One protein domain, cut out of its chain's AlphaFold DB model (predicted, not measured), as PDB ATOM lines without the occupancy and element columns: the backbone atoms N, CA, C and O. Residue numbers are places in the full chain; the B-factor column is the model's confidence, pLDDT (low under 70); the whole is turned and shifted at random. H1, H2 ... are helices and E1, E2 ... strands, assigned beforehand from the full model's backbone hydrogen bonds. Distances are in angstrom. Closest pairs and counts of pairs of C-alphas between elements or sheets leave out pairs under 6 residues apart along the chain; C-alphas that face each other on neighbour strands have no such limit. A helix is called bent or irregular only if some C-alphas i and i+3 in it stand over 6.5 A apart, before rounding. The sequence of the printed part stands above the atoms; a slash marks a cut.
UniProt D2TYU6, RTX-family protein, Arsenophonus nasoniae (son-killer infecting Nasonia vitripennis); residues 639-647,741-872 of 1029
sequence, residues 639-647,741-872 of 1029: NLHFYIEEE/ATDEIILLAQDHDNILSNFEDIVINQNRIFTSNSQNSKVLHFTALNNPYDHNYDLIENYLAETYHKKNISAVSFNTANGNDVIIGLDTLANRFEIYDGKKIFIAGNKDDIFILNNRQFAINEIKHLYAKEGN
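This is residues 639 to 647 and 741 to 872 of the 1029 residues of the protein "RTX-family protein" of Arsenophonus nasoniae (son-killer infecting Nasonia vitripennis) (UniProt D2TYU6). The printed part is wound in stacked, flattened turns: from E6 to E11 it passes back and forth between two sheets that lie face to face, the strands of one running opposite to those of the other. At one end, E3 and the hairpin E4 and E5 widen the sheets, and H2 caps the space between them. Its 141 residues, under half in named elements, hold eleven strands and three helices, class mixed, in the order E1 E2 H1 E3 E4 E5 H2 H3 E6 E7 E8 E9 E10 E11. Both sheets are mixed, in the orders E5 E4 E1 E6 E8 E10 and E3 E2 E7 E9 E11. The whole is compact, with a radius of gyration of the C-alphas of 14.8 A and spans of 48 by 34 by 31 A.

E1, residues 640 to 643, and E2, residues 744 to 747, are apart. H1, residues 753 to 756, only grazes the five-strand sheet with residues 755 to 756. E3, residues 770 to 772, is antiparallel to E2 (N 745 and O 771, 2.9 A). E4, residues 778 to 781, is antiparallel to E1 (N 641 and O 780, 2.8 A) and forms a hairpin with E5, residues 792 to 795 (N 779 and O 794, 2.8 A). H2, residues 796 to 801, stands up from the six-strand sheet at 57 degrees, height 8.8 A; the closest C-alphas of E4 and H2 are those of Lys 778 and Ile 796, 5.6 A. H3, residues 803 to 808, is irregular, but only just: C-alphas 805 and 808 are 6.52 A apart. E6, residues 811 to 815, is parallel to E1 (N 642 and O 813, 2.8 A); E5, H2, H3 and E6 form a split strand-helix-strand unit, two strands running the same way with other strands between, its crossover right-handed. E7, residues 821 to 824, is parallel to E2 (N 746 and O 822, 2.8 A). E8, residues 830 to 835, is parallel to E6 (N 814 and O 832, 2.7 A), and E9, residues 840 to 843, to E7 (N 841 and O 821, 2.8 A). E10, residues 850 to 853, is parallel to E8 (N 833 and O 850, 2.8 A), and E11, residues 864 to 867, to E9 (N 865 and O 840, 2.8 A). Every O i to N i+4 pair of H2 is within hydrogen-bond range; H3 has 0 of 2, and 0 of 3 O i to N i+3; H1 is too short for an i+4 pair.

E1 begins at C-alpha 640 (42.771, -12.701, -52.253), and E11 ends at C-alpha 867 (57.360, -19.336, -39.397). E8 measures 16.0 A and E6 14.0 A.

The C-alphas farthest apart are those of Asn 787 and Ile 860, 48.2 A. Residues 648 to 740 are cut out; C-alphas 647 and 741 are 7.5 A apart. The link H1 to E3 is long. Mean pLDDT of the printed part is 72.7; 57 residues are under 70, among them 750 to 777 and 781 to 794.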
ATOM      1  N   ASN A 639      45.435 -10.400 -54.482       81.44
ATOM      2  CA  ASN A 639      44.118 -10.516 -55.113       81.44
ATOM      3  C   ASN A 639      43.148 -11.436 -54.358       81.44
ATOM      4  O   ASN A 639      42.025 -11.656 -54.820       81.44
ATOM      5  N   LEU A 640      43.573 -11.929 -53.192       84.19
ATOM      6  CA  LEU A 640      42.771 -12.701 -52.253       84.19
ATOM      7  C   LEU A 640      43.007 -12.208 -50.822       84.19
ATOM      8  O   LEU A 640      44.151 -12.096 -50.381       84.19
ATOM      9  N   HIS A 641      41.929 -11.951 -50.086       86.94
ATOM     10  CA  HIS A 641      41.980 -11.570 -48.684       86.94
ATOM     11  C   HIS A 641      40.939 -12.327 -47.849       86.94
ATOM     12  O   HIS A 641      39.735 -12.210 -48.074       86.94
ATOM     13  N   PHE A 642      41.422 -13.105 -46.880       83.94
ATOM     14  CA  PHE A 642      40.612 -13.772 -45.865       83.94
ATOM     15  C   PHE A 642      40.418 -12.846 -44.665       83.94
ATOM     16  O   PHE A 642      41.405 -12.360 -44.107       83.94
ATOM     17  N   TYR A 643      39.164 -12.640 -44.262       82.31
ATOM     18  CA  TYR A 643      38.792 -11.818 -43.114       82.31
ATOM     19  C   TYR A 643      37.777 -12.550 -42.226       82.31
ATOM     20  O   TYR A 643      36.701 -12.948 -42.684       82.31
ATOM     21  N   ILE A 644      38.114 -12.713 -40.946       79.81
ATOM     22  CA  ILE A 644      37.210 -13.273 -39.939       79.81
ATOM     23  C   ILE A 644      36.447 -12.150 -39.248       79.81
ATOM     24  O   ILE A 644      37.028 -11.224 -38.683       79.81
ATOM     25  N   GLU A 645      35.122 -12.256 -39.290       72.44
ATOM     26  CA  GLU A 645      34.223 -11.376 -38.560       72.44
ATOM     27  C   GLU A 645      33.870 -12.015 -37.211       72.44
ATOM     28  O   GLU A 645      33.168 -13.027 -37.153       72.44
ATOM     29  N   GLU A 646      34.385 -11.428 -36.130       71.88
ATOM     30  CA  GLU A 646      34.055 -11.808 -34.752       71.88
ATOM     31  C   GLU A 646      32.822 -11.036 -34.255       71.88
ATOM     32  O   GLU A 646      32.603  -9.868 -34.597       71.88
ATOM     33  N   GLU A 647      32.001 -11.684 -33.426       67.75
ATOM     34  CA  GLU A 647      30.828 -11.038 -32.838       67.75
ATOM     35  C   GLU A 647      31.264  -9.996 -31.797       67.75
ATOM     36  O   GLU A 647      32.040 -10.281 -30.881       67.75
ATOM     37  N   ALA A 741      35.918 -13.779 -29.358       75.00
ATOM     38  CA  ALA A 741      36.997 -14.319 -30.168       75.00
ATOM     39  C   ALA A 741      36.686 -15.750 -30.629       75.00
ATOM     40  O   ALA A 741      36.189 -16.565 -29.841       75.00
ATOM     41  N   THR A 742      36.970 -16.049 -31.893       79.94
ATOM     42  CA  THR A 742      36.735 -17.366 -32.496       79.94
ATOM     43  C   THR A 742      38.050 -17.975 -32.934       79.94
ATOM     44  O   THR A 742      38.893 -17.274 -33.461       79.94
ATOM     45  N   ASP A 743      38.232 -19.271 -32.692       82.69
ATOM     46  CA  ASP A 743      39.451 -19.973 -33.091       82.69
ATOM     47  C   ASP A 743      39.317 -20.481 -34.538       82.69
ATOM     48  O   ASP A 743      38.369 -21.211 -34.869       82.69
ATOM     49  N   GLU A 744      40.285 -20.133 -35.388       80.62
ATOM     50  CA  GLU A 744      40.345 -20.556 -36.787       80.62
ATOM     51  C   GLU A 744      41.494 -21.512 -37.100       80.62
ATOM     52  O   GLU A 744      42.637 -21.317 -36.697       80.62
ATOM     53  N   ILE A 745      41.216 -22.514 -37.937       81.75
ATOM     54  CA  ILE A 745      42.233 -23.372 -38.549       81.75
ATOM     55  C   ILE A 745      42.080 -23.299 -40.071       81.75
ATOM     56  O   ILE A 745      41.076 -23.753 -40.624       81.75
ATOM     57  N   ILE A 746      43.081 -22.735 -40.749       79.88
ATOM     58  CA  ILE A 746      43.135 -22.581 -42.209       79.88
ATOM     59  C   ILE A 746      44.384 -23.287 -42.748       79.88
ATOM     60  O   ILE A 746      45.507 -22.875 -42.474       79.88
ATOM     61  N   LEU A 747      44.201 -24.344 -43.536       79.88
ATOM     62  CA  LEU A 747      45.265 -25.226 -44.022       79.88
ATOM     63  C   LEU A 747      45.253 -25.245 -45.559       79.88
ATOM     64  O   LEU A 747      44.488 -26.000 -46.152       79.88
ATOM     65  N   LEU A 748      46.033 -24.374 -46.217       75.94
ATOM     66  CA  LEU A 748      45.953 -24.187 -47.679       75.94
ATOM     67  C   LEU A 748      47.005 -24.939 -48.516       75.94
ATOM     68  O   LEU A 748      46.803 -25.108 -49.720       75.94
ATOM     69  N   ALA A 749      48.111 -25.372 -47.919       71.19
ATOM     70  CA  ALA A 749      49.119 -26.226 -48.558       71.19
ATOM     71  C   ALA A 749      48.699 -27.718 -48.578       71.19
ATOM     72  O   ALA A 749      47.587 -28.082 -48.212       71.19
ATOM     73  N   GLN A 750      49.541 -28.607 -49.107       59.06
ATOM     74  CA  GLN A 750      49.229 -30.049 -49.158       59.06
ATOM     75  C   GLN A 750      50.017 -30.864 -48.125       59.06
ATOM     76  O   GLN A 750      49.507 -31.870 -47.638       59.06
ATOM     77  N   ASP A 751      51.200 -30.392 -47.719       60.12
ATOM     78  CA  ASP A 751      52.124 -31.111 -46.834       60.12
ATOM     79  C   ASP A 751      52.110 -30.535 -45.404       60.12
ATOM     80  O   ASP A 751      53.105 -30.030 -44.882       60.12
ATOM     81  N   HIS A 752      50.942 -30.569 -44.762       62.09
ATOM     82  CA  HIS A 752      50.724 -29.972 -43.436       62.09
ATOM     83  C   HIS A 752      51.128 -30.868 -42.258       62.09
ATOM     84  O   HIS A 752      51.426 -30.371 -41.168       62.09
ATOM     85  N   ASP A 753      51.164 -32.184 -42.476       55.03
ATOM     86  CA  ASP A 753      51.225 -33.194 -41.414       55.03
ATOM     87  C   ASP A 753      52.527 -33.161 -40.591       55.03
ATOM     88  O   ASP A 753      52.503 -33.423 -39.390       55.03
ATOM     89  N   ASN A 754      53.658 -32.785 -41.201       56.47
ATOM     90  CA  ASN A 754      54.961 -32.740 -40.519       56.47
ATOM     91  C   ASN A 754      55.174 -31.486 -39.657       56.47
ATOM     92  O   ASN A 754      56.039 -31.483 -38.786       56.47
ATOM     93  N   ILE A 755      54.439 -30.402 -39.922       57.59
ATOM     94  CA  ILE A 755      54.644 -29.116 -39.235       57.59
ATOM     95  C   ILE A 755      53.741 -29.026 -37.999       57.59
ATOM     96  O   ILE A 755      54.142 -28.513 -36.955       57.59
ATOM     97  N   LEU A 756      52.535 -29.589 -38.092       62.97
ATOM     98  CA  LEU A 756      51.533 -29.564 -37.026       62.97
ATOM     99  C   LEU A 756      51.811 -30.586 -35.913       62.97
ATOM    100  O   LEU A 756      51.344 -30.401 -34.793       62.97
ATOM    101  N   SER A 757      52.631 -31.614 -36.171       58.44
ATOM    102  CA  SER A 757      53.019 -32.623 -35.171       58.44
ATOM    103  C   SER A 757      53.801 -32.060 -33.978       58.44
ATOM    104  O   SER A 757      53.908 -32.730 -32.955       58.44
ATOM    105  N   ASN A 758      54.342 -30.843 -34.094       55.81
ATOM    106  CA  ASN A 758      55.060 -30.154 -33.017       55.81
ATOM    107  C   ASN A 758      54.131 -29.393 -32.050       55.81
ATOM    108  O   ASN A 758      54.609 -28.849 -31.055       55.81
ATOM    109  N   PHE A 759      52.823 -29.347 -32.324       61.16
ATOM    110  CA  PHE A 759      51.834 -28.639 -31.516       61.16
ATOM    111  C   PHE A 759      50.835 -29.645 -30.923       61.16
ATOM    112  O   PHE A 759      49.802 -29.940 -31.520       61.16
ATOM    113  N   GLU A 760      51.159 -30.184 -29.740       52.28
ATOM    114  CA  GLU A 760      50.422 -31.281 -29.073       52.28
ATOM    115  C   GLU A 760      48.933 -30.977 -28.777       52.28
ATOM    116  O   GLU A 760      48.154 -31.904 -28.556       52.28
ATOM    117  N   ASP A 761      48.520 -29.705 -28.827       53.84
ATOM    118  CA  ASP A 761      47.177 -29.238 -28.453       53.84
ATOM    119  C   ASP A 761      46.174 -29.132 -29.628       53.84
ATOM    120  O   ASP A 761      44.999 -28.827 -29.401       53.84
ATOM    121  N   ILE A 762      46.580 -29.372 -30.884       57.56
ATOM    122  CA  ILE A 762      45.701 -29.167 -32.054       57.56
ATOM    123  C   ILE A 762      45.044 -30.489 -32.498       57.56
ATOM    124  O   ILE A 762      45.653 -31.319 -33.172       57.56
ATOM    125  N   VAL A 763      43.758 -30.681 -32.174       50.84
ATOM    126  CA  VAL A 763      42.951 -31.810 -32.685       50.84
ATOM    127  C   VAL A 763      42.398 -31.462 -34.071       50.84
ATOM    128  O   VAL A 763      41.358 -30.820 -34.192       50.84
ATOM    129  N   ILE A 764      43.084 -31.892 -35.133       54.09
ATOM    130  CA  ILE A 764      42.690 -31.595 -36.520       54.09
ATOM    131  C   ILE A 764      41.873 -32.741 -37.107       54.09
ATOM    132  O   ILE A 764      42.288 -33.901 -37.116       54.09
ATOM    133  N   ASN A 765      40.710 -32.409 -37.666       50.34
ATOM    134  CA  ASN A 765      39.951 -33.330 -38.498       50.34
ATOM    135  C   ASN A 765      40.574 -33.329 -39.909       50.34
ATOM    136  O   ASN A 765      40.308 -32.425 -40.697       50.34
ATOM    137  N   GLN A 766      41.419 -34.324 -40.203       49.38
ATOM    138  CA  GLN A 766      42.341 -34.406 -41.360       49.38
ATOM    139  C   GLN A 766      41.713 -34.195 -42.757       49.38
ATOM    140  O   GLN A 766      42.427 -34.025 -43.737       49.38
ATOM    141  N   ASN A 767      40.382 -34.180 -42.869       49.56
ATOM    142  CA  ASN A 767      39.658 -34.027 -44.133       49.56
ATOM    143  C   ASN A 767      39.163 -32.593 -44.420       49.56
ATOM    144  O   ASN A 767      38.440 -32.400 -45.400       49.56
ATOM    145  N   ARG A 768      39.475 -31.593 -43.582       53.06
ATOM    146  CA  ARG A 768      39.005 -30.207 -43.767       53.06
ATOM    147  C   ARG A 768      40.167 -29.220 -43.917       53.06
ATOM    148  O   ARG A 768      40.978 -29.070 -43.017       53.06
ATOM    149  N   ILE A 769      40.175 -28.522 -45.055       62.94
ATOM    150  CA  ILE A 769      41.099 -27.426 -45.424       62.94
ATOM    151  C   ILE A 769      40.828 -26.167 -44.573       62.94
ATOM    152  O   ILE A 769      41.700 -25.325 -44.391       62.94
ATOM    153  N   PHE A 770      39.614 -26.035 -44.034       61.94
ATOM    154  CA  PHE A 770      39.205 -24.933 -43.171       61.94
ATOM    155  C   PHE A 770      38.239 -25.431 -42.095       61.94
ATOM    156  O   PHE A 770      37.310 -26.189 -42.393       61.94
ATOM    157  N   THR A 771      38.445 -24.985 -40.860       60.91
ATOM    158  CA  THR A 771      37.458 -25.058 -39.780       60.91
ATOM    159  C   THR A 771      37.488 -23.751 -39.005       60.91
ATOM    160  O   THR A 771      38.542 -23.367 -38.505       60.91
ATOM    161  N   SER A 772      36.341 -23.095 -38.876       62.12
ATOM    162  CA  SER A 772      36.165 -21.933 -38.005       62.12
ATOM    163  C   SER A 772      34.996 -22.178 -37.066       62.12
ATOM    164  O   SER A 772      34.019 -22.842 -37.426       62.12
ATOM    165  N   ASN A 773      35.109 -21.638 -35.856       61.44
ATOM    166  CA  ASN A 773      33.992 -21.553 -34.921       61.44
ATOM    167  C   ASN A 773      33.118 -20.302 -35.166       61.44
ATOM    168  O   ASN A 773      32.081 -20.160 -34.519       61.44
ATOM    169  N   SER A 774      33.497 -19.421 -36.101       57.78
ATOM    170  CA  SER A 774      32.709 -18.266 -36.547       57.78
ATOM    171  C   SER A 774      31.706 -18.657 -37.636       57.78
ATOM    172  O   SER A 774      32.036 -19.344 -38.601       57.78
ATOM    173  N   GLN A 775      30.462 -18.177 -37.513       55.78
ATOM    174  CA  GLN A 775      29.434 -18.349 -38.549       55.78
ATOM    175  C   GLN A 775      29.528 -17.318 -39.691       55.78
ATOM    176  O   GLN A 775      28.774 -17.430 -40.656       55.78
ATOM    177  N   ASN A 776      30.442 -16.338 -39.612       61.00
ATOM    178  CA  ASN A 776      30.471 -15.159 -40.493       61.00
ATOM    179  C   ASN A 776      31.840 -14.900 -41.160       61.00
ATOM    180  O   ASN A 776      32.155 -13.765 -41.516       61.00
ATOM    181  N   SER A 777      32.672 -15.922 -41.360       68.19
ATOM    182  CA  SER A 777      33.972 -15.772 -42.031       68.19
ATOM    183  C   SER A 777      33.826 -15.392 -43.516       68.19
ATOM    184  O   SER A 777      33.186 -16.118 -44.282       68.19
ATOM    185  N   LYS A 778      34.458 -14.294 -43.952       71.12
ATOM    186  CA  LYS A 778      34.313 -13.721 -45.304       71.12
ATOM    187  C   LYS A 778      35.613 -13.774 -46.115       71.12
ATOM    188  O   LYS A 778      36.719 -13.694 -45.580       71.12
ATOM    189  N   VAL A 779      35.470 -13.854 -47.437       70.94
ATOM    190  CA  VAL A 779      36.555 -13.718 -48.419       70.94
ATOM    191  C   VAL A 779      36.289 -12.519 -49.315       70.94
ATOM    192  O   VAL A 779      35.204 -12.392 -49.884       70.94
ATOM    193  N   LEU A 780      37.304 -11.673 -49.483       70.50
ATOM    194  CA  LEU A 780      37.370 -10.667 -50.537       70.50
ATOM    195  C   LEU A 780      38.320 -11.171 -51.623       70.50
ATOM    196  O   LEU A 780      39.484 -11.464 -51.346       70.50
ATOM    197  N   HIS A 781      37.842 -11.299 -52.859       69.44
ATOM    198  CA  HIS A 781      38.684 -11.756 -53.962       69.44
ATOM    199  C   HIS A 781      38.360 -11.050 -55.278       69.44
ATOM    200  O   HIS A 781      37.231 -10.633 -55.533       69.44
ATOM    201  N   PHE A 782      39.363 -10.966 -56.153       64.94
ATOM    202  CA  PHE A 782      39.228 -10.402 -57.493       64.94
ATOM    203  C   PHE A 782      39.930 -11.290 -58.525       64.94
ATOM    204  O   PHE A 782      41.074 -11.708 -58.344       64.94
ATOM    205  N   THR A 783      39.255 -11.559 -59.646       56.56
ATOM    206  CA  THR A 783      39.841 -12.270 -60.791       56.56
ATOM    207  C   THR A 783      40.012 -11.319 -61.969       56.56
ATOM    208  O   THR A 783      39.026 -10.771 -62.452       56.56
ATOM    209  N   ALA A 784      41.226 -11.216 -62.514       47.25
ATOM    210  CA  ALA A 784      41.552 -10.355 -63.659       47.25
ATOM    211  C   ALA A 784      40.791 -10.668 -64.971       47.25
ATOM    212  O   ALA A 784      40.969  -9.968 -65.964       47.25
ATOM    213  N   LEU A 785      39.968 -11.722 -64.998       47.94
ATOM    214  CA  LEU A 785      39.227 -12.180 -66.177       47.94
ATOM    215  C   LEU A 785      37.823 -11.567 -66.315       47.94
ATOM    216  O   LEU A 785      37.284 -11.604 -67.417       47.94
ATOM    217  N   ASN A 786      37.259 -10.975 -65.256       43.09
ATOM    218  CA  ASN A 786      35.951 -10.318 -65.299       43.09
ATOM    219  C   ASN A 786      36.071  -8.828 -64.953       43.09
ATOM    220  O   ASN A 786      36.980  -8.409 -64.243       43.09
ATOM    221  N   ASN A 787      35.157  -8.052 -65.540       37.75
ATOM    222  CA  ASN A 787      34.955  -6.603 -65.441       37.75
ATOM    223  C   ASN A 787      35.556  -5.961 -64.161       37.75
ATOM    224  O   ASN A 787      35.243  -6.439 -63.073       37.75
ATOM    225  N   PRO A 788      36.330  -4.855 -64.231       43.41
ATOM    226  CA  PRO A 788      36.979  -4.201 -63.074       43.41
ATOM    227  C   PRO A 788      36.049  -3.697 -61.946       43.41
ATOM    228  O   PRO A 788      36.525  -3.065 -61.008       43.41
ATOM    229  N   TYR A 789      34.746  -3.983 -62.020       42.81
ATOM    230  CA  TYR A 789      33.722  -3.638 -61.034       42.81
ATOM    231  C   TYR A 789      33.073  -4.859 -60.348       42.81
ATOM    232  O   TYR A 789      32.234  -4.669 -59.469       42.81
ATOM    233  N   ASP A 790      33.442  -6.089 -60.720       41.66
ATOM    234  CA  ASP A 790      32.846  -7.322 -60.184       41.66
ATOM    235  C   ASP A 790      33.606  -7.766 -58.917       41.66
ATOM    236  O   ASP A 790      34.619  -8.467 -58.982       41.66
ATOM    237  N   HIS A 791      33.169  -7.273 -57.755       51.06
ATOM    238  CA  HIS A 791      33.672  -7.716 -56.452       51.06
ATOM    239  C   HIS A 791      32.815  -8.892 -55.992       51.06
ATOM    240  O   HIS A 791      31.610  -8.725 -55.791       51.06
ATOM    241  N   ASN A 792      33.430 -10.056 -55.798       59.84
ATOM    242  CA  ASN A 792      32.737 -11.230 -55.284       59.84
ATOM    243  C   ASN A 792      33.047 -11.380 -53.791       59.84
ATOM    244  O   ASN A 792      34.206 -11.485 -53.388       59.84
ATOM    245  N   TYR A 793      31.988 -11.338 -52.985       65.94
ATOM    246  CA  TYR A 793      32.013 -11.593 -51.550       65.94
ATOM    247  C   TYR A 793      31.452 -12.991 -51.332       65.94
ATOM    248  O   TYR A 793      30.337 -13.269 -51.777       65.94
ATOM    249  N   ASP A 794      32.197 -13.848 -50.646       63.41
ATOM    250  CA  ASP A 794      31.738 -15.205 -50.354       63.41
ATOM    251  C   ASP A 794      32.170 -15.652 -48.954       63.41
ATOM    252  O   ASP A 794      33.056 -15.057 -48.331       63.41
ATOM    253  N   LEU A 795      31.528 -16.703 -48.452       73.25
ATOM    254  CA  LEU A 795      31.964 -17.404 -47.250       73.25
ATOM    255  C   LEU A 795      33.244 -18.189 -47.558       73.25
ATOM    256  O   LEU A 795      33.374 -18.776 -48.634       73.25
ATOM    257  N   ILE A 796      34.170 -18.253 -46.593       73.38
ATOM    258  CA  ILE A 796      35.445 -18.982 -46.753       73.38
ATOM    259  C   ILE A 796      35.209 -20.432 -47.204       73.38
ATOM    260  O   ILE A 796      35.884 -20.916 -48.112       73.38
ATOM    261  N   GLU A 797      34.222 -21.110 -46.618       71.25
ATOM    262  CA  GLU A 797      33.890 -22.497 -46.957       71.25
ATOM    263  C   GLU A 797      33.449 -22.669 -48.417       71.25
ATOM    264  O   GLU A 797      33.916 -23.587 -49.094       71.25
ATOM    265  N   ASN A 798      32.598 -21.768 -48.918       73.31
ATOM    266  CA  ASN A 798      32.107 -21.797 -50.296       73.31
ATOM    267  C   ASN A 798      33.249 -21.540 -51.284       73.31
ATOM    268  O   ASN A 798      33.476 -22.333 -52.201       73.31
ATOM    269  N   TYR A 799      34.033 -20.488 -51.033       74.00
ATOM    270  CA  TYR A 799      35.164 -20.117 -51.875       74.00
ATOM    271  C   TYR A 799      36.194 -21.252 -51.986       74.00
ATOM    272  O   TYR A 799      36.713 -21.541 -53.065       74.00
ATOM    273  N   LEU A 800      36.485 -21.937 -50.872       71.00
ATOM    274  CA  LEU A 800      37.449 -23.039 -50.848       71.00
ATOM    275  C   LEU A 800      36.918 -24.334 -51.484       71.00
ATOM    276  O   LEU A 800      37.735 -25.133 -51.970       71.00
ATOM    277  N   ALA A 801      35.594 -24.539 -51.497       67.00
ATOM    278  CA  ALA A 801      34.936 -25.672 -52.150       67.00
ATOM    279  C   ALA A 801      34.974 -25.567 -53.686       67.00
ATOM    280  O   ALA A 801      35.053 -26.586 -54.381       67.00
ATOM    281  N   GLU A 802      34.981 -24.353 -54.233       63.41
ATOM    282  CA  GLU A 802      35.000 -24.120 -55.674       63.41
ATOM    283  C   GLU A 802      36.418 -24.192 -56.272       63.41
ATOM    284  O   GLU A 802      37.289 -23.346 -56.075       63.41
ATOM    285  N   THR A 803      36.674 -25.221 -57.087       51.12
ATOM    286  CA  THR A 803      38.015 -25.490 -57.649       51.12
ATOM    287  C   THR A 803      38.475 -24.439 -58.673       51.12
ATOM    288  O   THR A 803      39.673 -24.310 -58.932       51.12
ATOM    289  N   TYR A 804      37.547 -23.680 -59.268       47.59
ATOM    290  CA  TYR A 804      37.838 -22.708 -60.330       47.59
ATOM    291  C   TYR A 804      38.542 -21.439 -59.831       47.59
ATOM    292  O   TYR A 804      39.339 -20.860 -60.572       47.59
ATOM    293  N   HIS A 805      38.320 -21.034 -58.578       53.66
ATOM    294  CA  HIS A 805      38.873 -19.789 -58.039       53.66
ATOM    295  C   HIS A 805      40.373 -19.861 -57.714       53.66
ATOM    296  O   HIS A 805      41.039 -18.829 -57.666       53.66
ATOM    297  N   LYS A 806      40.943 -21.070 -57.607       58.12
ATOM    298  CA  LYS A 806      42.350 -21.282 -57.223       58.12
ATOM    299  C   LYS A 806      43.365 -20.997 -58.338       58.12
ATOM    300  O   LYS A 806      44.523 -20.724 -58.049       58.12
ATOM    301  N   LYS A 807      42.963 -21.037 -59.619       58.50
ATOM    302  CA  LYS A 807      43.894 -20.915 -60.766       58.50
ATOM    303  C   LYS A 807      44.436 -19.505 -61.024       58.50
ATOM    304  O   LYS A 807      45.375 -19.377 -61.801       58.50
ATOM    305  N   ASN A 808      43.864 -18.476 -60.398       66.19
ATOM    306  CA  ASN A 808      44.182 -17.074 -60.686       66.19
ATOM    307  C   ASN A 808      44.643 -16.280 -59.452       66.19
ATOM    308  O   ASN A 808      44.629 -15.053 -59.501       66.19
ATOM    309  N   ILE A 809      45.019 -16.936 -58.349       74.12
ATOM    310  CA  ILE A 809      45.498 -16.256 -57.135       74.12
ATOM    311  C   ILE A 809      46.989 -15.931 -57.310       74.12
ATOM    312  O   ILE A 809      47.775 -16.821 -57.625       74.12
ATOM    313  N   SER A 810      47.369 -14.663 -57.133       76.12
ATOM    314  CA  SER A 810      48.760 -14.192 -57.235       76.12
ATOM    315  C   SER A 810      49.433 -14.039 -55.872       76.12
ATOM    316  O   SER A 810      50.618 -14.337 -55.746       76.12
ATOM    317  N   ALA A 811      48.684 -13.593 -54.864       81.81
ATOM    318  CA  ALA A 811      49.123 -13.462 -53.477       81.81
ATOM    319  C   ALA A 811      47.902 -13.379 -52.549       81.81
ATOM    320  O   ALA A 811      46.814 -12.974 -52.979       81.81
ATOM    321  N   VAL A 812      48.084 -13.758 -51.285       85.81
ATOM    322  CA  VAL A 812      47.007 -13.896 -50.296       85.81
ATOM    323  C   VAL A 812      47.293 -13.102 -49.021       85.81
ATOM    324  O   VAL A 812      48.424 -13.058 -48.545       85.81
ATOM    325  N   SER A 813      46.263 -12.465 -48.463       88.38
ATOM    326  CA  SER A 813      46.321 -11.751 -47.183       88.38
ATOM    327  C   SER A 813      45.336 -12.355 -46.178       88.38
ATOM    328  O   SER A 813      44.183 -12.603 -46.523       88.38
ATOM    329  N   PHE A 814      45.744 -12.526 -44.927       88.06
ATOM    330  CA  PHE A 814      44.950 -13.119 -43.852       88.06
ATOM    331  C   PHE A 814      44.749 -12.129 -42.709       88.06
ATOM    332  O   PHE A 814      45.711 -11.531 -42.233       88.06
ATOM    333  N   ASN A 815      43.512 -12.003 -42.238       88.06
ATOM    334  CA  ASN A 815      43.156 -11.334 -40.995       88.06
ATOM    335  C   ASN A 815      42.160 -12.223 -40.237       88.06
ATOM    336  O   ASN A 815      40.982 -12.282 -40.588       88.06
ATOM    337  N   THR A 816      42.651 -12.937 -39.223       84.44
ATOM    338  CA  THR A 816      41.846 -13.864 -38.407       84.44
ATOM    339  C   THR A 816      41.433 -13.280 -37.060       84.44
ATOM    340  O   THR A 816      41.086 -14.007 -36.147       84.44
ATOM    341  N   ALA A 817      41.458 -11.951 -36.916       82.38
ATOM    342  CA  ALA A 817      41.029 -11.288 -35.687       82.38
ATOM    343  C   ALA A 817      41.742 -11.835 -34.422       82.38
ATOM    344  O   ALA A 817      42.971 -11.976 -34.432       82.38
ATOM    345  N   ASN A 818      41.042 -12.044 -33.302       83.38
ATOM    346  CA  ASN A 818      41.637 -12.095 -31.959       83.38
ATOM    347  C   ASN A 818      41.702 -13.495 -31.326       83.38
ATOM    348  O   ASN A 818      42.302 -13.626 -30.259       83.38
ATOM    349  N   GLY A 819      41.124 -14.530 -31.942       82.06
ATOM    350  CA  GLY A 819      41.115 -15.897 -31.405       82.06
ATOM    351  C   GLY A 819      42.461 -16.619 -31.384       82.06
ATOM    352  O   GLY A 819      43.523 -16.035 -31.615       82.06
ATOM    353  N   ASN A 820      42.449 -17.906 -31.048       87.12
ATOM    354  CA  ASN A 820      43.630 -18.749 -31.160       87.12
ATOM    355  C   ASN A 820      43.643 -19.438 -32.520       87.12
ATOM    356  O   ASN A 820      42.948 -20.434 -32.718       87.12
ATOM    357  N   ASP A 821      44.471 -18.937 -33.433       87.69
ATOM    358  CA  ASP A 821      44.375 -19.323 -34.838       87.69
ATOM    359  C   ASP A 821      45.612 -20.042 -35.344       87.69
ATOM    360  O   ASP A 821      46.751 -19.744 -34.969       87.69
ATOM    361  N   VAL A 822      45.373 -20.943 -36.285       87.00
ATOM    362  CA  VAL A 822      46.380 -21.719 -36.992       87.00
ATOM    363  C   VAL A 822      46.202 -21.476 -38.481       87.00
ATOM    364  O   VAL A 822      45.148 -21.767 -39.044       87.00
ATOM    365  N   ILE A 823      47.238 -20.960 -39.136       87.19
ATOM    366  CA  ILE A 823      47.227 -20.750 -40.584       87.19
ATOM    367  C   ILE A 823      48.466 -21.382 -41.190       87.19
ATOM    368  O   ILE A 823      49.585 -21.113 -40.757       87.19
ATOM    369  N   ILE A 824      48.261 -22.167 -42.241       87.19
ATOM    370  CA  ILE A 824      49.320 -22.556 -43.160       87.19
ATOM    371  C   ILE A 824      48.988 -21.971 -44.529       87.19
ATOM    372  O   ILE A 824      48.002 -22.363 -45.163       87.19
ATOM    373  N   GLY A 825      49.805 -20.999 -44.934       83.94
ATOM    374  CA  GLY A 825      49.715 -20.278 -46.195       83.94
ATOM    375  C   GLY A 825      50.011 -21.152 -47.413       83.94
ATOM    376  O   GLY A 825      50.209 -22.364 -47.321       83.94
ATOM    377  N   LEU A 826      50.004 -20.532 -48.590       83.94
ATOM    378  CA  LEU A 826      50.260 -21.220 -49.853       83.94
ATOM    379  C   LEU A 826      51.756 -21.200 -50.171       83.94
ATOM    380  O   LEU A 826      52.329 -20.132 -50.364       83.94
ATOM    381  N   ASP A 827      52.360 -22.382 -50.319       83.38
ATOM    382  CA  ASP A 827      53.810 -22.540 -50.520       83.38
ATOM    383  C   ASP A 827      54.371 -21.756 -51.716       83.38
ATOM    384  O   ASP A 827      55.519 -21.331 -51.707       83.38
ATOM    385  N   THR A 828      53.591 -21.580 -52.783       83.25
ATOM    386  CA  THR A 828      54.083 -20.976 -54.031       83.25
ATOM    387  C   THR A 828      53.726 -19.500 -54.199       83.25
ATOM    388  O   THR A 828      54.108 -18.916 -55.217       83.25
ATOM    389  N   LEU A 829      52.968 -18.911 -53.271       86.12
ATOM    390  CA  LEU A 829      52.455 -17.539 -53.355       86.12
ATOM    391  C   LEU A 829      52.974 -16.696 -52.193       86.12
ATOM    392  O   LEU A 829      53.312 -17.250 -51.158       86.12
ATOM    393  N   ALA A 830      52.988 -15.373 -52.364       82.00
ATOM    394  CA  ALA A 830      53.243 -14.461 -51.253       82.00
ATOM    395  C   ALA A 830      52.036 -14.435 -50.297       82.00
ATOM    396  O   ALA A 830      50.879 -14.355 -50.730       82.00
ATOM    397  N   ASN A 831      52.327 -14.482 -49.006       85.88
ATOM    398  CA  ASN A 831      51.410 -14.552 -47.884       85.88
ATOM    399  C   ASN A 831      51.621 -13.326 -46.999       85.88
ATOM    400  O   ASN A 831      52.732 -13.014 -46.568       85.88
ATOM    401  N   ARG A 832      50.528 -12.637 -46.680       89.81
ATOM    402  CA  ARG A 832      50.528 -11.517 -45.741       89.81
ATOM    403  C   ARG A 832      49.632 -11.832 -44.555       89.81
ATOM    404  O   ARG A 832      48.452 -12.095 -44.741       89.81
ATOM    405  N   PHE A 833      50.160 -11.745 -43.344       90.25
ATOM    406  CA  PHE A 833      49.429 -12.019 -42.112       90.25
ATOM    407  C   PHE A 833      49.220 -10.741 -41.305       90.25
ATOM    408  O   PHE A 833      50.178 -10.073 -40.921       90.25
ATOM    409  N   GLU A 834      47.965 -10.420 -41.005       86.38
ATOM    410  CA  GLU A 834      47.586  -9.416 -40.013       86.38
ATOM    411  C   GLU A 834      47.284 -10.095 -38.687       86.38
ATOM    412  O   GLU A 834      46.310 -10.829 -38.540       86.38
ATOM    413  N   ILE A 835      48.153  -9.856 -37.715       87.94
ATOM    414  CA  ILE A 835      48.270 -10.670 -36.515       87.94
ATOM    415  C   ILE A 835      47.820  -9.830 -35.322       87.94
ATOM    416  O   ILE A 835      48.541  -8.931 -34.890       87.94
ATOM    417  N   TYR A 836      46.634 -10.114 -34.790       86.25
ATOM    418  CA  TYR A 836      46.091  -9.433 -33.609       86.25
ATOM    419  C   TYR A 836      46.320 -10.261 -32.331       86.25
ATOM    420  O   TYR A 836      47.387 -10.856 -32.145       86.25
ATOM    421  N   ASP A 837      45.369 -10.242 -31.404       85.38
ATOM    422  CA  ASP A 837      45.493 -10.852 -30.078       85.38
ATOM    423  C   ASP A 837      45.310 -12.379 -30.132       85.38
ATOM    424  O   ASP A 837      45.157 -12.944 -31.216       85.38
ATOM    425  N   GLY A 838      45.466 -13.068 -28.998       84.50
ATOM    426  CA  GLY A 838      45.393 -14.530 -28.944       84.50
ATOM    427  C   GLY A 838      46.674 -15.242 -29.397       84.50
ATOM    428  O   GLY A 838      47.651 -14.631 -29.865       84.50
ATOM    429  N   LYS A 839      46.704 -16.567 -29.215       88.25
ATOM    430  CA  LYS A 839      47.814 -17.420 -29.663       88.25
ATOM    431  C   LYS A 839      47.703 -17.642 -31.165       88.25
ATOM    432  O   LYS A 839      46.687 -18.127 -31.636       88.25
ATOM    433  N   LYS A 840      48.753 -17.333 -31.921       90.06
ATOM    434  CA  LYS A 840      48.754 -17.521 -33.380       90.06
ATOM    435  C   LYS A 840      49.853 -18.493 -33.783       90.06
ATOM    436  O   LYS A 840      50.977 -18.330 -33.316       90.06
ATOM    437  N   ILE A 841      49.542 -19.463 -34.635       90.88
ATOM    438  CA  ILE A 841      50.503 -20.393 -35.244       90.88
ATOM    439  C   ILE A 841      50.423 -20.209 -36.756       90.88
ATOM    440  O   ILE A 841      49.593 -20.833 -37.415       90.88
ATOM    441  N   PHE A 842      51.237 -19.301 -37.297       92.38
ATOM    442  CA  PHE A 842      51.183 -18.916 -38.710       92.38
ATOM    443  C   PHE A 842      52.445 -19.360 -39.434       92.38
ATOM    444  O   PHE A 842      53.553 -18.983 -39.058       92.38
ATOM    445  N   ILE A 843      52.251 -20.156 -40.478       91.44
ATOM    446  CA  ILE A 843      53.302 -20.716 -41.319       91.44
ATOM    447  C   ILE A 843      53.083 -20.200 -42.739       91.44
ATOM    448  O   ILE A 843      52.003 -20.383 -43.300       91.44
ATOM    449  N   ALA A 844      54.088 -19.543 -43.303       89.88
ATOM    450  CA  ALA A 844      54.030 -18.962 -44.635       89.88
ATOM    451  C   ALA A 844      54.490 -19.950 -45.724       89.88
ATOM    452  O   ALA A 844      54.409 -21.166 -45.529       89.88
ATOM    453  N   GLY A 845      54.886 -19.436 -46.888       85.62
ATOM    454  CA  GLY A 845      55.289 -20.199 -48.063       85.62
ATOM    455  C   GLY A 845      56.757 -19.976 -48.424       85.62
ATOM    456  O   GLY A 845      57.562 -19.603 -47.594       85.62
ATOM    457  N   ASN A 846      57.125 -20.263 -49.671       86.81
ATOM    458  CA  ASN A 846      58.501 -20.129 -50.162       86.81
ATOM    459  C   ASN A 846      58.697 -18.827 -50.974       86.81
ATOM    460  O   ASN A 846      59.408 -18.805 -51.987       86.81
ATOM    461  N   LYS A 847      57.941 -17.778 -50.643       88.25
ATOM    462  CA  LYS A 847      57.950 -16.465 -51.306       88.25
ATOM    463  C   LYS A 847      58.192 -15.395 -50.256       88.25
ATOM    464  O   LYS A 847      58.070 -15.670 -49.083       88.25
ATOM    465  N   ASP A 848      58.483 -14.175 -50.700       82.25
ATOM    466  CA  ASP A 848      58.631 -13.038 -49.793       82.25
ATOM    467  C   ASP A 848      57.293 -12.759 -49.083       82.25
ATOM    468  O   ASP A 848      56.341 -12.237 -49.679       82.25
ATOM    469  N   ASP A 849      57.235 -13.131 -47.813       89.50
ATOM    470  CA  ASP A 849      56.057 -13.137 -46.964       89.50
ATOM    471  C   ASP A 849      56.138 -12.028 -45.899       89.50
ATOM    472  O   ASP A 849      57.205 -11.566 -45.477       89.50
ATOM    473  N   ILE A 850      54.975 -11.538 -45.460       85.00
ATOM    474  CA  ILE A 850      54.881 -10.376 -44.564       85.00
ATOM    475  C   ILE A 850      54.024 -10.702 -43.347       85.00
ATOM    476  O   ILE A 850      52.851 -11.047 -43.462       85.00
ATOM    477  N   PHE A 851      54.574 -10.476 -42.159       92.69
ATOM    478  CA  PHE A 851      53.910 -10.676 -40.878       92.69
ATOM    479  C   PHE A 851      53.767  -9.335 -40.161       92.69
ATOM    480  O   PHE A 851      54.761  -8.679 -39.856       92.69
ATOM    481  N   ILE A 852      52.536  -8.912 -39.868       83.69
ATOM    482  CA  ILE A 852      52.254  -7.608 -39.260       83.69
ATOM    483  C   ILE A 852      51.551  -7.801 -37.924       83.69
ATOM    484  O   ILE A 852      50.392  -8.204 -37.883       83.69
ATOM    485  N   LEU A 853      52.230  -7.469 -36.828       87.38
ATOM    486  CA  LEU A 853      51.677  -7.535 -35.481       87.38
ATOM    487  C   LEU A 853      50.948  -6.231 -35.133       87.38
ATOM    488  O   LEU A 853      51.544  -5.151 -35.086       87.38
ATOM    489  N   ASN A 854      49.655  -6.374 -34.851       79.25
ATOM    490  CA  ASN A 854      48.684  -5.328 -34.537       79.25
ATOM    491  C   ASN A 854      48.029  -5.545 -33.156       79.25
ATOM    492  O   ASN A 854      46.848  -5.245 -32.973       79.25
ATOM    493  N   ASN A 855      48.765  -6.109 -32.190       78.31
ATOM    494  CA  ASN A 855      48.251  -6.414 -30.852       78.31
ATOM    495  C   ASN A 855      47.553  -5.215 -30.196       78.31
ATOM    496  O   ASN A 855      48.097  -4.104 -30.183       78.31
ATOM    497  N   ARG A 856      46.373  -5.458 -29.615       68.12
ATOM    498  CA  ARG A 856      45.562  -4.443 -28.926       68.12
ATOM    499  C   ARG A 856      45.623  -4.650 -27.421       68.12
ATOM    500  O   ARG A 856      45.959  -3.715 -26.691       68.12
ATOM    501  N   GLN A 857      45.380  -5.882 -26.983       69.31
ATOM    502  CA  GLN A 857      45.484  -6.335 -25.600       69.31
ATOM    503  C   GLN A 857      46.385  -7.574 -25.561       69.31
ATOM    504  O   GLN A 857      46.178  -8.523 -26.301       69.31
ATOM    505  N   PHE A 858      47.426  -7.571 -24.725       64.62
ATOM    506  CA  PHE A 858      48.373  -8.691 -24.676       64.62
ATOM    507  C   PHE A 858      48.387  -9.357 -23.303       64.62
ATOM    508  O   PHE A 858      48.898  -8.786 -22.330       64.62
ATOM    509  N   ALA A 859      47.872 -10.586 -23.231       65.31
ATOM    510  CA  ALA A 859      47.991 -11.420 -22.043       65.31
ATOM    511  C   ALA A 859      49.366 -12.112 -21.989       65.31
ATOM    512  O   ALA A 859      49.945 -12.503 -22.998       65.31
ATOM    513  N   ILE A 860      49.898 -12.306 -20.778       60.56
ATOM    514  CA  ILE A 860      51.259 -12.836 -20.542       60.56
ATOM    515  C   ILE A 860      51.482 -14.241 -21.146       60.56
ATOM    516  O   ILE A 860      52.627 -14.613 -21.387       60.56
ATOM    517  N   ASN A 861      50.413 -14.983 -21.448       64.88
ATOM    518  CA  ASN A 861      50.465 -16.373 -21.913       64.88
ATOM    519  C   ASN A 861      50.092 -16.562 -23.403       64.88
ATOM    520  O   ASN A 861      49.928 -17.699 -23.846       64.88
ATOM    521  N   GLU A 862      49.953 -15.481 -24.177       75.94
ATOM    522  CA  GLU A 862      49.558 -15.511 -25.598       75.94
ATOM    523  C   GLU A 862      50.765 -15.430 -26.547       75.94
ATOM    524  O   GLU A 862      50.899 -14.503 -27.347       75.94
ATOM    525  N   ILE A 863      51.684 -16.392 -26.449       85.94
ATOM    526  CA  ILE A 863      52.862 -16.433 -27.329       85.94
ATOM    527  C   ILE A 863      52.433 -16.815 -28.753       85.94
ATOM    528  O   ILE A 863      51.696 -17.780 -28.956       85.94
ATOM    529  N   LYS A 864      52.916 -16.053 -29.737       91.50
ATOM    530  CA  LYS A 864      52.727 -16.312 -31.170       91.50
ATOM    531  C   LYS A 864      53.901 -17.119 -31.726       91.50
ATOM    532  O   LYS A 864      55.047 -16.852 -31.377       91.50
ATOM    533  N   HIS A 865      53.623 -18.072 -32.601       92.38
ATOM    534  CA  HIS A 865      54.598 -18.896 -33.305       92.38
ATOM    535  C   HIS A 865      54.493 -18.590 -34.798       92.38
ATOM    536  O   HIS A 865      53.497 -18.932 -35.434       92.38
ATOM    537  N   LEU A 866      55.489 -17.889 -35.334       94.50
ATOM    538  CA  LEU A 866      55.478 -17.384 -36.705       94.50
ATOM    539  C   LEU A 866      56.646 -17.996 -37.472       94.50
ATOM    540  O   LEU A 866      57.790 -17.867 -37.040       94.50
ATOM    541  N   TYR A 867      56.358 -18.653 -38.591       92.69
ATOM    542  CA  TYR A 867      57.360 -19.336 -39.397       92.69
ATOM    543  C   TYR A 867      57.260 -18.915 -40.859       92.69
ATOM    544  O   TYR A 867      56.256 -19.191 -41.512       92.69
ATOM    545  N   ALA A 868      58.293 -18.248 -41.367       86.56
ATOM    546  CA  ALA A 868      58.285 -17.670 -42.707       86.56
ATOM    547  C   ALA A 868      58.838 -18.599 -43.813       86.56
ATOM    548  O   ALA A 868      58.629 -18.330 -44.982       86.56
ATOM    549  N   LYS A 869      59.418 -19.760 -43.463       88.25
ATOM    550  CA  LYS A 869      59.986 -20.757 -44.403       88.25
ATOM    551  C   LYS A 869      61.113 -20.194 -45.288       88.25
ATOM    552  O   LYS A 869      62.205 -20.015 -44.756       88.25
ATOM    553  N   GLU A 870      60.932 -20.085 -46.604       84.25
ATOM    554  CA  GLU A 870      61.963 -19.637 -47.551       84.25
ATOM    555  C   GLU A 870      61.522 -18.320 -48.191       84.25
ATOM    556  O   GLU A 870      60.414 -18.238 -48.701       84.25
ATOM    557  N   GLY A 871      62.404 -17.333 -48.297       82.69
ATOM    558  CA  GLY A 871      62.027 -16.049 -48.878       82.69
ATOM    559  C   GLY A 871      62.931 -14.932 -48.390       82.69
ATOM    560  O   GLY A 871      63.964 -15.181 -47.762       82.69
ATOM    561  N   ASN A 872      62.571 -13.703 -48.750       76.75
ATOM    562  CA  ASN A 872      63.054 -12.502 -48.087       76.75
ATOM    563  C   ASN A 872      61.923 -11.906 -47.239       76.75
ATOM    564  O   ASN A 872      61.211 -10.987 -47.656       76.75
TER     565      ASN A 872